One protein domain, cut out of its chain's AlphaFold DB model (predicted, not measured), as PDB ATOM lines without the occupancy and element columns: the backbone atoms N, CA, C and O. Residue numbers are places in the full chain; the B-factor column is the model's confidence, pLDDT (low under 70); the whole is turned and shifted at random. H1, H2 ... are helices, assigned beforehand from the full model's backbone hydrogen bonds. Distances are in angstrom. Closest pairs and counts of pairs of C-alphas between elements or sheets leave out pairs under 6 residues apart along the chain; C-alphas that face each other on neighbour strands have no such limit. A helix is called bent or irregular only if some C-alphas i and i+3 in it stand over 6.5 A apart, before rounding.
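What this domain is: This is residues 61 to 167 of the 515 residues of an uncharacterized protein of Allostreptomyces psammosilenae (UniProt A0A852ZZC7). A long helical hairpin, H5 and H6, has a head of short helices at H5's beginning: H3 and H4 pack on H5, H1 on H4, with H2 near H3. The 107 printed residues hold six named helices, H1 to H6 in chain order, and no named strand: all helix, loose, radius of gyration of the C-alphas 16.2 A, spans 47 by 32 by 23 A.

Where its parts are: H5, residues 118 to 140, is 32.3 A long from C-alpha 118 at (112.157, 112.836, 153.667). H6, residues 147 to 167, is 32.4 A long, ending at C-alpha 167 (111.948, 98.818, 148.172); it is irregular, C-alphas 163 and 166 being 8.3 A apart. H1 is residues 64 to 68, H2 84 to 92, H3 96 to 105, H4 107 to 112.

How they stand to each other: H5 and H6 touch, closest C-alphas Ala 140 and Arg 150, 4.0 A, at a shallow tilt of 32 degrees, opposite ways. H5 touches H4 with residues 120 to 128 alone, C-alphas Gly 111 and Arg 121 closest, 4.1 A. H5 touches H3 with residues 120 to 127 alone, C-alphas Ala 103 and Ala 124 closest, 5.0 A. H3 and H4 touch only at the corner. H1 and H4 only just touch, with 3 pairs of C-alphas within 8 A. H2 and H3 are close but not clearly touching. Every O i to N i+4 pair is within hydrogen-bond range in H1, H2, H3 and H5; H4 has 1 of 2, H6 15 of 17.

The domain as a whole: C-alphas Gly 93 and Ala 147 are farthest apart, 48.8 A. The H1 to H2 link is long, 15 residues. The printed part has no cut; no printed residue is under 70 in pLDDT.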
ATOM      1  N   PRO A  61      95.670 117.326 150.992       92.38
ATOM      2  CA  PRO A  61      96.047 115.983 151.428       92.38
ATOM      3  C   PRO A  61      94.928 115.234 152.169       92.38
ATOM      4  O   PRO A  61      94.100 115.835 152.858       92.38
ATOM      5  N   ILE A  62      94.912 113.903 152.061       94.38
ATOM      6  CA  ILE A  62      93.983 113.060 152.827       94.38
ATOM      7  C   ILE A  62      94.278 113.229 154.322       94.38
ATOM      8  O   ILE A  62      95.410 113.036 154.758       94.38
ATOM      9  N   GLY A  63      93.253 113.576 155.103       95.94
ATOM     10  CA  GLY A  63      93.383 113.845 156.539       95.94
ATOM     11  C   GLY A  63      93.638 115.312 156.901       95.94
ATOM     12  O   GLY A  63      93.733 115.608 158.086       95.94
ATOM     13  N   ALA A  64      93.679 116.227 155.921       95.56
ATOM     14  CA  ALA A  64      93.892 117.667 156.118       95.56
ATOM     15  C   ALA A  64      93.025 118.284 157.231       95.56
ATOM     16  O   ALA A  64      93.543 118.928 158.135       95.56
ATOM     17  N   GLU A  65      91.712 118.044 157.219       95.56
ATOM     18  CA  GLU A  65      90.828 118.622 158.238       95.56
ATOM     19  C   GLU A  65      91.097 118.081 159.648       95.56
ATOM     20  O   GLU A  65      90.946 118.787 160.641       95.56
ATOM     21  N   ALA A  66      91.452 116.800 159.749       96.50
ATOM     22  CA  ALA A  66      91.739 116.163 161.028       96.50
ATOM     23  C   ALA A  66      93.118 116.569 161.567       96.50
ATOM     24  O   ALA A  66      93.308 116.543 162.779       96.50
ATOM     25  N   TRP A  67      94.045 116.939 160.682       97.25
ATOM     26  CA  TRP A  67      95.330 117.553 161.016       97.25
ATOM     27  C   TRP A  67      95.140 118.972 161.560       97.25
ATOM     28  O   TRP A  67      95.625 119.290 162.637       97.25
ATOM     29  N   GLU A  68      94.363 119.807 160.870       95.50
ATOM     30  CA  GLU A  68      94.118 121.204 161.270       95.50
ATOM     31  C   GLU A  68      93.360 121.332 162.596       95.50
ATOM     32  O   GLU A  68      93.536 122.305 163.325       95.50
ATOM     33  N   ARG A  69      92.527 120.340 162.930       95.31
ATOM     34  CA  ARG A  69      91.820 120.269 164.217       95.31
ATOM     35  C   ARG A  69      92.620 119.563 165.316       95.31
ATOM     36  O   ARG A  69      92.119 119.461 166.435       95.31
ATOM     37  N   ASP A  70      93.808 119.031 165.024       95.50
ATOM     38  CA  ASP A  70      94.581 118.282 166.011       95.50
ATOM     39  C   ASP A  70      95.259 119.216 167.018       95.50
ATOM     40  O   ASP A  70      96.167 119.982 166.695       95.50
ATOM     41  N   THR A  71      94.840 119.107 168.275       93.75
ATOM     42  CA  THR A  71      95.410 119.834 169.415       93.75
ATOM     43  C   THR A  71      96.363 118.970 170.240       93.75
ATOM     44  O   THR A  71      96.761 119.353 171.339       93.75
ATOM     45  N   SER A  72      96.751 117.794 169.725       89.06
ATOM     46  CA  SER A  72      97.618 116.856 170.436       89.06
ATOM     47  C   SER A  72      99.022 117.396 170.699       89.06
ATOM     48  O   SER A  72      99.684 116.892 171.603       89.06
ATOM     49  N   VAL A  73      99.499 118.396 169.950       89.56
ATOM     50  CA  VAL A  73     100.812 119.037 170.128       89.56
ATOM     51  C   VAL A  73     100.622 120.454 170.690       89.56
ATOM     52  O   VAL A  73      99.859 121.228 170.109       89.56
ATOM     53  N   PRO A  74     101.298 120.831 171.797       86.06
ATOM     54  CA  PRO A  74     101.282 122.208 172.291       86.06
ATOM     55  C   PRO A  74     101.754 123.189 171.211       86.06
ATOM     56  O   PRO A  74     102.800 122.975 170.609       86.06
ATOM     57  N   GLY A  75     100.983 124.252 170.964       85.31
ATOM     58  CA  GLY A  75     101.234 125.189 169.858       85.31
ATOM     59  C   GLY A  75     100.583 124.799 168.524       85.31
ATOM     60  O   GLY A  75     100.580 125.611 167.605       85.31
ATOM     61  N   GLY A  76      99.961 123.616 168.443       91.44
ATOM     62  CA  GLY A  76      99.265 123.124 167.253       91.44
ATOM     63  C   GLY A  76     100.190 122.462 166.229       91.44
ATOM     64  O   GLY A  76     101.414 122.496 166.341       91.44
ATOM     65  N   LEU A  77      99.583 121.819 165.231       96.94
ATOM     66  CA  LEU A  77     100.293 121.320 164.054       96.94
ATOM     67  C   LEU A  77     100.497 122.456 163.034       96.94
ATOM     68  O   LEU A  77      99.655 123.355 162.959       96.94
ATOM     69  N   PRO A  78     101.577 122.438 162.228       96.44
ATOM     70  CA  PRO A  78     101.818 123.487 161.246       96.44
ATOM     71  C   PRO A  78     100.692 123.528 160.195       96.44
ATOM     72  O   PRO A  78     100.232 122.466 159.749       96.44
ATOM     73  N   PRO A  79     100.258 124.728 159.765       95.25
ATOM     74  CA  PRO A  79      99.333 124.884 158.646       95.25
ATOM     75  C   PRO A  79      99.834 124.188 157.376       95.25
ATOM     76  O   PRO A  79     101.036 124.101 157.124       95.25
ATOM     77  N   LEU A  80      98.915 123.711 156.534       93.50
ATOM     78  CA  LEU A  80      99.275 122.978 155.310       93.50
ATOM     79  C   LEU A  80      99.984 123.846 154.263       93.50
ATOM     80  O   LEU A  80     100.648 123.309 153.374       93.50
ATOM     81  N   ASP A  81      99.828 125.162 154.350       91.94
ATOM     82  CA  ASP A  81     100.469 126.189 153.530       91.94
ATOM     83  C   ASP A  81     101.695 126.822 154.207       91.94
ATOM     84  O   ASP A  81     102.313 127.710 153.622       91.94
ATOM     85  N   ALA A  82     102.096 126.338 155.389       95.81
ATOM     86  CA  ALA A  82     103.298 126.810 156.058       95.81
ATOM     87  C   ALA A  82     104.541 126.667 155.151       95.81
ATOM     88  O   ALA A  82     104.633 125.706 154.362       95.81
ATOM     89  N   PRO A  83     105.515 127.594 155.264       96.19
ATOM     90  CA  PRO A  83     106.788 127.482 154.568       96.19
ATOM     91  C   PRO A  83     107.472 126.144 154.886       96.19
ATOM     92  O   PRO A  83     107.508 125.758 156.058       96.19
ATOM     93  N   PRO A  84     108.053 125.438 153.897       96.56
ATOM     94  CA  PRO A  84     108.657 124.127 154.132       96.56
ATOM     95  C   PRO A  84     109.752 124.118 155.209       96.56
ATOM     96  O   PRO A  84     109.819 123.178 155.993       96.56
ATOM     97  N   ALA A  85     110.553 125.181 155.320       94.69
ATOM     98  CA  ALA A  85     111.541 125.311 156.394       94.69
ATOM     99  C   ALA A  85     110.892 125.283 157.792       94.69
ATOM    100  O   ALA A  85     111.321 124.522 158.651       94.69
ATOM    101  N   ALA A  86     109.785 126.008 157.987       96.31
ATOM    102  CA  ALA A  86     109.059 126.022 159.259       96.31
ATOM    103  C   ALA A  86     108.415 124.663 159.588       96.31
ATOM    104  O   ALA A  86     108.344 124.270 160.753       96.31
ATOM    105  N   VAL A  87     107.961 123.920 158.570       97.44
ATOM    106  CA  VAL A  87     107.513 122.530 158.747       97.44
ATOM    107  C   VAL A  87     108.687 121.649 159.191       97.44
ATOM    108  O   VAL A  87     108.532 120.861 160.122       97.44
ATOM    109  N   GLY A  88     109.858 121.806 158.572       95.38
ATOM    110  CA  GLY A  88     111.081 121.097 158.952       95.38
ATOM    111  C   GLY A  88     111.481 121.357 160.402       95.38
ATOM    112  O   GLY A  88     111.652 120.405 161.162       95.38
ATOM    113  N   ASP A  89     111.522 122.626 160.810       94.81
ATOM    114  CA  ASP A  89     111.831 123.043 162.183       94.81
ATOM    115  C   ASP A  89     110.844 122.454 163.195       94.81
ATOM    116  O   ASP A  89     111.243 121.951 164.250       94.81
ATOM    117  N   PHE A  90     109.548 122.453 162.858       96.06
ATOM    118  CA  PHE A  90     108.524 121.826 163.688       96.06
ATOM    119  C   PHE A  90     108.825 120.342 163.913       96.06
ATOM    120  O   PHE A  90     108.863 119.897 165.059       96.06
ATOM    121  N   PHE A  91     109.069 119.569 162.849       95.69
ATOM    122  CA  PHE A  91     109.360 118.139 162.987       95.69
ATOM    123  C   PHE A  91     110.688 117.890 163.707       95.69
ATOM    124  O   PHE A  91     110.739 117.000 164.556       95.69
ATOM    125  N   ALA A  92     111.725 118.689 163.444       93.00
ATOM    126  CA  ALA A  92     113.014 118.604 164.130       93.00
ATOM    127  C   ALA A  92     112.894 118.842 165.647       93.00
ATOM    128  O   ALA A  92     113.593 118.201 166.429       93.00
ATOM    129  N   GLY A  93     111.965 119.704 166.073       93.75
ATOM    130  CA  GLY A  93     111.658 119.947 167.485       93.75
ATOM    131  C   GLY A  93     110.883 118.819 168.182       93.75
ATOM    132  O   GLY A  93     110.776 118.816 169.411       93.75
ATOM    133  N   LEU A  94     110.336 117.849 167.440       95.06
ATOM    134  CA  LEU A  94     109.595 116.726 168.012       95.06
ATOM    135  C   LEU A  94     110.502 115.514 168.274       95.06
ATOM    136  O   LEU A  94     111.271 115.118 167.397       95.06
ATOM    137  N   PRO A  95     110.332 114.808 169.410       94.88
ATOM    138  CA  PRO A  95     110.946 113.499 169.605       94.88
ATOM    139  C   PRO A  95     110.524 112.504 168.513       94.88
ATOM    140  O   PRO A  95     109.351 112.463 168.132       94.88
ATOM    141  N   LEU A  96     111.442 111.633 168.078       94.12
ATOM    142  CA  LEU A  96     111.191 110.636 167.022       94.12
ATOM    143  C   LEU A  96     109.902 109.807 167.206       94.12
ATOM    144  O   LEU A  96     109.183 109.629 166.221       94.12
ATOM    145  N   PRO A  97     109.534 109.326 168.417       95.94
ATOM    146  CA  PRO A  97     108.270 108.608 168.602       95.94
ATOM    147  C   PRO A  97     107.042 109.445 168.227       95.94
ATOM    148  O   PRO A  97     106.065 108.917 167.705       95.94
ATOM    149  N   ARG A  98     107.099 110.761 168.449       96.06
ATOM    150  CA  ARG A  98     106.004 111.682 168.137       96.06
ATOM    151  C   ARG A  98     105.921 111.986 166.648       96.06
ATOM    152  O   ARG A  98     104.821 112.023 166.109       96.06
ATOM    153  N   GLN A  99     107.064 112.132 165.981       96.50
ATOM    154  CA  GLN A  99     107.114 112.238 164.521       96.50
ATOM    155  C   GLN A  99     106.477 111.006 163.857       96.50
ATOM    156  O   GLN A  99     105.614 111.140 162.991       96.50
ATOM    157  N   ARG A 100     106.842 109.800 164.320       96.25
ATOM    158  CA  ARG A 100     106.268 108.533 163.835       96.25
ATOM    159  C   ARG A 100     104.767 108.438 164.100       96.25
ATOM    160  O   ARG A 100     104.022 108.115 163.183       96.25
ATOM    161  N   ALA A 101     104.312 108.806 165.298       96.81
ATOM    162  CA  ALA A 101     102.886 108.817 165.622       96.81
ATOM    163  C   ALA A 101     102.076 109.742 164.692       96.81
ATOM    164  O   ALA A 101     100.967 109.394 164.289       96.81
ATOM    165  N   LEU A 102     102.628 110.900 164.301       97.62
ATOM    166  CA  LEU A 102     101.994 111.778 163.310       97.62
ATOM    167  C   LEU A 102     101.955 111.138 161.916       97.62
ATOM    168  O   LEU A 102     100.924 111.220 161.253       97.62
ATOM    169  N   ALA A 103     103.034 110.479 161.485       97.81
ATOM    170  CA  ALA A 103     103.077 109.763 160.207       97.81
ATOM    171  C   ALA A 103     102.065 108.609 160.145       97.81
ATOM    172  O   ALA A 103     101.430 108.402 159.116       97.81
ATOM    173  N   GLU A 104     101.876 107.887 161.249       97.38
ATOM    174  CA  GLU A 104     100.899 106.799 161.359       97.38
ATOM    175  C   GLU A 104      99.455 107.309 161.396       97.38
ATOM    176  O   GLU A 104      98.572 106.723 160.766       97.38
ATOM    177  N   ARG A 105      99.203 108.412 162.114       97.38
ATOM    178  CA  ARG A 105      97.861 108.994 162.269       97.38
ATOM    179  C   ARG A 105      97.409 109.769 161.031       97.38
ATOM    180  O   ARG A 105      96.230 109.725 160.681       97.38
ATOM    181  N   TYR A 106      98.332 110.463 160.368       98.06
ATOM    182  CA  TYR A 106      98.061 111.336 159.225       98.06
ATOM    183  C   TYR A 106      98.982 111.046 158.030       98.06
ATOM    184  O   TYR A 106      99.621 111.969 157.517       98.06
ATOM    185  N   PRO A 107      99.038 109.798 157.526       98.31
ATOM    186  CA  PRO A 107      99.987 109.419 156.481       98.31
ATOM    187  C   PRO A 107      99.791 110.228 155.193       98.31
ATOM    188  O   PRO A 107     100.760 110.610 154.546       98.31
ATOM    189  N   GLY A 108      98.543 110.575 154.861       97.00
ATOM    190  CA  GLY A 108      98.234 111.425 153.713       97.00
ATOM    191  C   GLY A 108      98.764 112.854 153.849       97.00
ATOM    192  O   GLY A 108      99.189 113.418 152.848       97.00
ATOM    193  N   VAL A 109      98.790 113.434 155.054       98.12
ATOM    194  CA  VAL A 109      99.334 114.783 155.289       98.12
ATOM    195  C   VAL A 109     100.851 114.732 155.393       98.12
ATOM    196  O   VAL A 109     101.527 115.374 154.600       98.12
ATOM    197  N   VAL A 110     101.383 113.931 156.321       98.44
ATOM    198  CA  VAL A 110     102.828 113.826 156.573       98.44
ATOM    199  C   VAL A 110     103.567 113.375 155.321       98.44
ATOM    200  O   VAL A 110     104.611 113.928 155.002       98.44
ATOM    201  N   GLY A 111     102.999 112.434 154.564       97.88
ATOM    202  CA  GLY A 111     103.572 111.960 153.312       97.88
ATOM    203  C   GLY A 111     103.653 113.033 152.229       97.88
ATOM    204  O   GLY A 111     104.614 113.031 151.472       97.88
ATOM    205  N   ASN A 112     102.701 113.969 152.164       97.00
ATOM    206  CA  ASN A 112     102.561 114.926 151.058       97.00
ATOM    207  C   ASN A 112     102.886 116.384 151.433       97.00
ATOM    208  O   ASN A 112     102.670 117.270 150.604       97.00
ATOM    209  N   LEU A 113     103.345 116.658 152.657       96.75
ATOM    210  CA  LEU A 113     103.641 118.011 153.134       96.75
ATOM    211  C   LEU A 113     105.134 118.336 152.932       96.75
ATOM    212  O   LEU A 113     105.981 117.736 153.599       96.75
ATOM    213  N   PRO A 114     105.490 119.279 152.038       96.00
ATOM    214  CA  PRO A 114     106.882 119.672 151.861       96.00
ATOM    215  C   PRO A 114     107.468 120.272 153.142       96.00
ATOM    216  O   PRO A 114     106.801 121.038 153.836       96.00
ATOM    217  N   GLY A 115     108.721 119.918 153.438       95.06
ATOM    218  CA  GLY A 115     109.419 120.301 154.668       95.06
ATOM    219  C   GLY A 115     109.416 119.225 155.753       95.06
ATOM    220  O   GLY A 115     110.288 119.223 156.612       95.06
ATOM    221  N   VAL A 116     108.501 118.253 155.690       97.19
ATOM    222  CA  VAL A 116     108.598 117.045 156.522       97.19
ATOM    223  C   VAL A 116     109.885 116.278 156.160       97.19
ATOM    224  O   VAL A 116     110.150 116.128 154.961       97.19
ATOM    225  N   PRO A 117     110.650 115.746 157.141       95.88
ATOM    226  CA  PRO A 117     111.831 114.922 156.874       95.88
ATOM    227  C   PRO A 117     111.555 113.819 155.842       95.88
ATOM    228  O   PRO A 117     110.530 113.134 155.919       95.88
ATOM    229  N   LEU A 118     112.452 113.636 154.867       96.62
ATOM    230  CA  LEU A 118     112.157 112.836 153.667       96.62
ATOM    231  C   LEU A 118     111.936 111.351 153.975       96.62
ATOM    232  O   LEU A 118     111.050 110.716 153.396       96.62
ATOM    233  N   GLU A 119     112.670 110.810 154.944       95.38
ATOM    234  CA  GLU A 119     112.450 109.445 155.428       95.38
ATOM    235  C   GLU A 119     111.084 109.295 156.115       95.38
ATOM    236  O   GLU A 119     110.389 108.296 155.926       95.38
ATOM    237  N   LEU A 120     110.615 110.322 156.833       97.50
ATOM    238  CA  LEU A 120     109.280 110.302 157.432       97.50
ATOM    239  C   LEU A 120     108.177 110.388 156.368       97.50
ATOM    240  O   LEU A 120     107.174 109.682 156.481       97.50
ATOM    241  N   ARG A 121     108.377 111.186 155.305       98.12
ATOM    242  CA  ARG A 121     107.476 111.209 154.136       98.12
ATOM    243  C   ARG A 121     107.407 109.839 153.469       98.12
ATOM    244  O   ARG A 121     106.314 109.374 153.151       98.12
ATOM    245  N   THR A 122     108.552 109.176 153.312       98.06
ATOM    246  CA  THR A 122     108.648 107.830 152.735       98.06
ATOM    247  C   THR A 122     107.853 106.814 153.547       98.06
ATOM    248  O   THR A 122     107.007 106.117 152.989       98.06
ATOM    249  N   VAL A 123     108.047 106.785 154.869       97.62
ATOM    250  CA  VAL A 123     107.290 105.901 155.772       97.62
ATOM    251  C   VAL A 123     105.788 106.196 155.706       97.62
ATOM    252  O   VAL A 123     104.979 105.279 155.563       97.62
ATOM    253  N   ALA A 124     105.395 107.470 155.766       98.69
ATOM    254  CA  ALA A 124     103.994 107.881 155.703       98.69
ATOM    255  C   ALA A 124     103.322 107.472 154.379       98.69
ATOM    256  O   ALA A 124     102.218 106.921 154.384       98.69
ATOM    257  N   ASN A 125     103.993 107.678 153.244       98.62
ATOM    258  CA  ASN A 125     103.460 107.285 151.940       98.62
ATOM    259  C   ASN A 125     103.416 105.762 151.776       98.62
ATOM    260  O   ASN A 125     102.447 105.250 151.222       98.62
ATOM    261  N   GLU A 126     104.382 105.012 152.310       98.44
ATOM    262  CA  GLU A 126     104.312 103.548 152.317       98.44
ATOM    263  C   GLU A 126     103.090 103.047 153.110       98.44
ATOM    264  O   GLU A 126     102.347 102.176 152.641       98.44
ATOM    265  N   LEU A 127     102.821 103.637 154.283       98.50
ATOM    266  CA  LEU A 127     101.618 103.351 155.071       98.50
ATOM    267  C   LEU A 127     100.339 103.680 154.289       98.50
ATOM    268  O   LEU A 127      99.408 102.866 154.283       98.50
ATOM    269  N   ALA A 128     100.304 104.824 153.599       98.50
ATOM    270  CA  ALA A 128      99.180 105.223 152.754       98.50
ATOM    271  C   ALA A 128      98.949 104.225 151.608       98.50
ATOM    272  O   ALA A 128      97.830 103.741 151.446       98.50
ATOM    273  N   ILE A 129      99.997 103.831 150.876       98.50
ATOM    274  CA  ILE A 129      99.910 102.866 149.769       98.50
ATOM    275  C   ILE A 129      99.405 101.509 150.278       98.50
ATOM    276  O   ILE A 129      98.492 100.921 149.691       98.50
ATOM    277  N   ARG A 130      99.936 101.013 151.404       98.44
ATOM    278  CA  ARG A 130      99.483  99.755 152.025       98.44
ATOM    279  C   ARG A 130      98.019  99.828 152.463       98.44
ATOM    280  O   ARG A 130      97.281  98.856 152.295       98.44
ATOM    281  N   ALA A 131      97.586 100.954 153.029       98.31
ATOM    282  CA  ALA A 131      96.198 101.158 153.433       98.31
ATOM    283  C   ALA A 131      95.253 101.203 152.222       98.31
ATOM    284  O   ALA A 131      94.228 100.518 152.229       98.31
ATOM    285  N   THR A 132      95.629 101.933 151.170       98.50
ATOM    286  CA  THR A 132      94.884 101.997 149.910       98.50
ATOM    287  C   THR A 132      94.767 100.627 149.264       98.50
ATOM    288  O   THR A 132      93.662 100.236 148.899       98.50
ATOM    289  N   ARG A 133      95.860  99.857 149.201       98.38
ATOM    290  CA  ARG A 133      95.841  98.490 148.670       98.38
ATOM    291  C   ARG A 133      94.835  97.606 149.407       98.38
ATOM    292  O   ARG A 133      93.963  97.029 148.772       98.38
ATOM    293  N   ARG A 134      94.894  97.565 150.744       98.62
ATOM    294  CA  ARG A 134      93.959  96.770 151.566       98.62
ATOM    295  C   ARG A 134      92.505  97.203 151.401       98.62
ATOM    296  O   ARG A 134      91.596  96.389 151.539       98.62
ATOM    297  N   GLN A 135      92.255  98.496 151.206       97.94
ATOM    298  CA  GLN A 135      90.903  98.985 150.942       97.94
ATOM    299  C   GLN A 135      90.426  98.545 149.556       97.94
ATOM    300  O   GLN A 135      89.312  98.049 149.421       97.94
ATOM    301  N   ALA A 136      91.289  98.669 148.553       98.06
ATOM    302  CA  ALA A 136      91.001  98.286 147.183       98.06
ATOM    303  C   ALA A 136      90.755  96.768 147.046       98.06
ATOM    304  O   ALA A 136      89.779  96.366 146.426       98.06
ATOM    305  N   GLU A 137      91.544  95.917 147.711       98.50
ATOM    306  CA  GLU A 137      91.331  94.458 147.766       98.50
ATOM    307  C   GLU A 137      89.969  94.088 148.391       98.50
ATOM    308  O   GLU A 137      89.270  93.194 147.902       98.50
ATOM    309  N   ARG A 138      89.557  94.808 149.446       98.19
ATOM    310  CA  ARG A 138      88.244  94.624 150.085       98.19
ATOM    311  C   ARG A 138      87.104  94.998 149.144       98.19
ATOM    312  O   ARG A 138      86.200  94.193 148.961       98.19
ATOM    313  N   THR A 139      87.175  96.164 148.504       97.62
ATOM    314  CA  THR A 139      86.169  96.593 147.520       97.62
ATOM    315  C   THR A 139      86.128  95.666 146.305       97.62
ATOM    316  O   THR A 139      85.048  95.350 145.820       97.62
ATOM    317  N   ALA A 140      87.274  95.168 145.836       97.25
ATOM    318  CA  ALA A 140      87.345  94.214 144.728       97.25
ATOM    319  C   ALA A 140      86.650  92.879 145.041       97.25
ATOM    320  O   ALA A 140      86.122  92.237 144.135       97.25
ATOM    321  N   SER A 141      86.623  92.484 146.315       96.75
ATOM    322  CA  SER A 141      86.006  91.240 146.789       96.75
ATOM    323  C   SER A 141      84.562  91.425 147.275       96.75
ATOM    324  O   SER A 141      83.915  90.453 147.664       96.75
ATOM    325  N   ASP A 142      84.045  92.655 147.269       95.25
ATOM    326  CA  ASP A 142      82.712  92.977 147.769       95.25
ATOM    327  C   ASP A 142      81.631  92.610 146.738       95.25
ATOM    328  O   ASP A 142      81.512  93.206 145.659       95.25
ATOM    329  N   GLY A 143      80.818  91.609 147.080       93.38
ATOM    330  CA  GLY A 143      79.695  91.162 146.256       93.38
ATOM    331  C   GLY A 143      78.590  92.211 146.089       93.38
ATOM    332  O   GLY A 143      77.836  92.126 145.123       93.38
ATOM    333  N   SER A 144      78.512  93.202 146.983       95.94
ATOM    334  CA  SER A 144      77.528  94.290 146.924       95.94
ATOM    335  C   SER A 144      77.941  95.447 146.007       95.94
ATOM    336  O   SER A 144      77.076  96.178 145.526       95.94
ATOM    337  N   ALA A 145      79.237  95.587 145.708       94.81
ATOM    338  CA  ALA A 145      79.740  96.586 144.769       94.81
ATOM    339  C   ALA A 145      79.335  96.260 143.317       94.81
ATOM    340  O   ALA A 145      79.052  95.114 142.952       94.81
ATOM    341  N   SER A 146      79.341  97.256 142.435       96.88
ATOM    342  CA  SER A 146      79.160  97.026 141.001       96.88
ATOM    343  C   SER A 146      80.369  96.307 140.384       96.88
ATOM    344  O   SER A 146      81.490  96.334 140.898       96.88
ATOM    345  N   ALA A 147      80.172  95.674 139.223       96.69
ATOM    346  CA  ALA A 147      81.269  95.035 138.492       96.69
ATOM    347  C   ALA A 147      82.370  96.033 138.076       96.69
ATOM    348  O   ALA A 147      83.544  95.665 138.020       96.69
ATOM    349  N   THR A 148      82.000  97.288 137.798       96.12
ATOM    350  CA  THR A 148      82.944  98.365 137.464       96.12
ATOM    351  C   THR A 148      83.763  98.779 138.680       96.12
ATOM    352  O   THR A 148      84.986  98.838 138.577       96.12
ATOM    353  N   GLU A 149      83.125  98.989 139.834       95.19
ATOM    354  CA  GLU A 149      83.822  99.334 141.081       95.19
ATOM    355  C   GLU A 149      84.789  98.229 141.499       95.19
ATOM    356  O   GLU A 149      85.952  98.513 141.787       95.19
ATOM    357  N   ARG A 150      84.361  96.959 141.446       97.19
ATOM    358  CA  ARG A 150      85.250  95.826 141.735       97.19
ATOM    359  C   ARG A 150      86.472  95.800 140.822       97.19
ATOM    360  O   ARG A 150      87.583  95.579 141.295       97.19
ATOM    361  N   ARG A 151      86.282  96.036 139.518       95.94
ATOM    362  CA  ARG A 151      87.377  96.069 138.536       95.94
ATOM    363  C   ARG A 151      88.346  97.213 138.817       95.94
ATOM    364  O   ARG A 151      89.545  96.980 138.890       95.94
ATOM    365  N   GLN A 152      87.835  98.429 139.008       93.56
ATOM    366  CA  GLN A 152      88.657  99.602 139.317       93.56
ATOM    367  C   GLN A 152      89.443  99.415 140.620       93.56
ATOM    368  O   GLN A 152      90.615  99.787 140.695       93.56
ATOM    369  N   ALA A 153      88.818  98.803 141.628       96.62
ATOM    370  CA  ALA A 153      89.462  98.477 142.890       96.62
ATOM    371  C   ALA A 153      90.553  97.407 142.721       96.62
ATOM    372  O   ALA A 153      91.656  97.584 143.231       96.62
ATOM    373  N   ALA A 154      90.311  96.350 141.942       96.75
ATOM    374  CA  ALA A 154      91.337  95.352 141.633       96.75
ATOM    375  C   ALA A 154      92.545  95.982 140.913       96.75
ATOM    376  O   ALA A 154      93.686  95.775 141.314       96.75
ATOM    377  N   GLU A 155      92.305  96.831 139.909       94.44
ATOM    378  CA  GLU A 155      93.380  97.544 139.210       94.44
ATOM    379  C   GLU A 155      94.164  98.486 140.144       94.44
ATOM    380  O   GLU A 155      95.383  98.607 140.027       94.44
ATOM    381  N   LEU A 156      93.493  99.159 141.087       95.38
ATOM    382  CA  LEU A 156      94.160 100.002 142.083       95.38
ATOM    383  C   LEU A 156      95.004  99.177 143.063       95.38
ATOM    384  O   LEU A 156      96.100  99.613 143.423       95.38
ATOM    385  N   ALA A 157      94.522  98.004 143.478       97.25
ATOM    386  CA  ALA A 157      95.269  97.092 144.339       97.25
ATOM    387  C   ALA A 157      96.572  96.632 143.665       97.25
ATOM    388  O   ALA A 157      97.636  96.745 144.277       97.25
ATOM    389  N   GLU A 158      96.506  96.223 142.394       94.94
ATOM    390  CA  GLU A 158      97.677  95.839 141.593       94.94
ATOM    391  C   GLU A 158      98.671  96.995 141.431       94.94
ATOM    392  O   GLU A 158      99.873  96.829 141.644       94.94
ATOM    393  N   ARG A 159      98.183  98.211 141.151       93.81
ATOM    394  CA  ARG A 159      99.047  99.403 141.097       93.81
ATOM    395  C   ARG A 159      99.761  99.647 142.421       93.81
ATOM    396  O   ARG A 159     100.969  99.863 142.430       93.81
ATOM    397  N   CYS A 160      99.047  99.578 143.542       97.06
ATOM    398  CA  CYS A 160      99.663  99.742 144.858       97.06
ATOM    399  C   CYS A 160     100.669  98.622 145.163       97.06
ATOM    400  O   CYS A 160     101.699  98.884 145.779       97.06
ATOM    401  N   ALA A 161     100.413  97.387 144.719       95.50
ATOM    402  CA  ALA A 161     101.372  96.293 144.835       95.50
ATOM    403  C   ALA A 161     102.660  96.582 144.043       95.50
ATOM    404  O   ALA A 161     103.747  96.433 144.595       95.50
ATOM    405  N   ALA A 162     102.547  97.090 142.812       92.94
ATOM    406  CA  ALA A 162     103.691  97.504 141.998       92.94
ATOM    407  C   ALA A 162     104.453  98.708 142.587       92.94
ATOM    408  O   ALA A 162     105.669  98.828 142.419       92.94
ATOM    409  N   LEU A 163     103.766  99.609 143.298       95.12
ATOM    410  CA  LEU A 163     104.438 100.688 144.021       95.12
ATOM    411  C   LEU A 163     105.247 100.166 145.216       95.12
ATOM    412  O   LEU A 163     106.336 100.674 145.463       95.12
ATOM    413  N   LEU A 164     104.754  99.150 145.925       94.94
ATOM    414  CA  LEU A 164     105.429  98.548 147.086       94.94
ATOM    415  C   LEU A 164     106.540  97.553 146.715       94.94
ATOM    416  O   LEU A 164     107.240  97.065 147.603       94.94
ATOM    417  N   ALA A 165     106.687  97.220 145.433       90.00
ATOM    418  CA  ALA A 165     107.741  96.336 144.957       90.00
ATOM    419  C   ALA A 165     109.132  96.983 145.101       90.00
ATOM    420  O   ALA A 165     109.268  98.205 145.081       90.00
ATOM    421  N   ASP A 166     110.166  96.149 145.219       87.44
ATOM    422  CA  ASP A 166     111.584  96.520 145.085       87.44
ATOM    423  C   ASP A 166     112.099  97.641 146.010       87.44
ATOM    424  O   ASP A 166     113.056  98.335 145.670       87.44
ATOM    425  N   GLY A 167     111.479  97.838 147.180       87.56
ATOM    426  CA  GLY A 167     111.948  98.818 148.172       87.56
ATOM    427  C   GLY A 167     111.887 100.273 147.689       87.56
ATOM    428  O   GLY A 167     112.684 101.107 148.117       87.56
TER     429      GLY A 167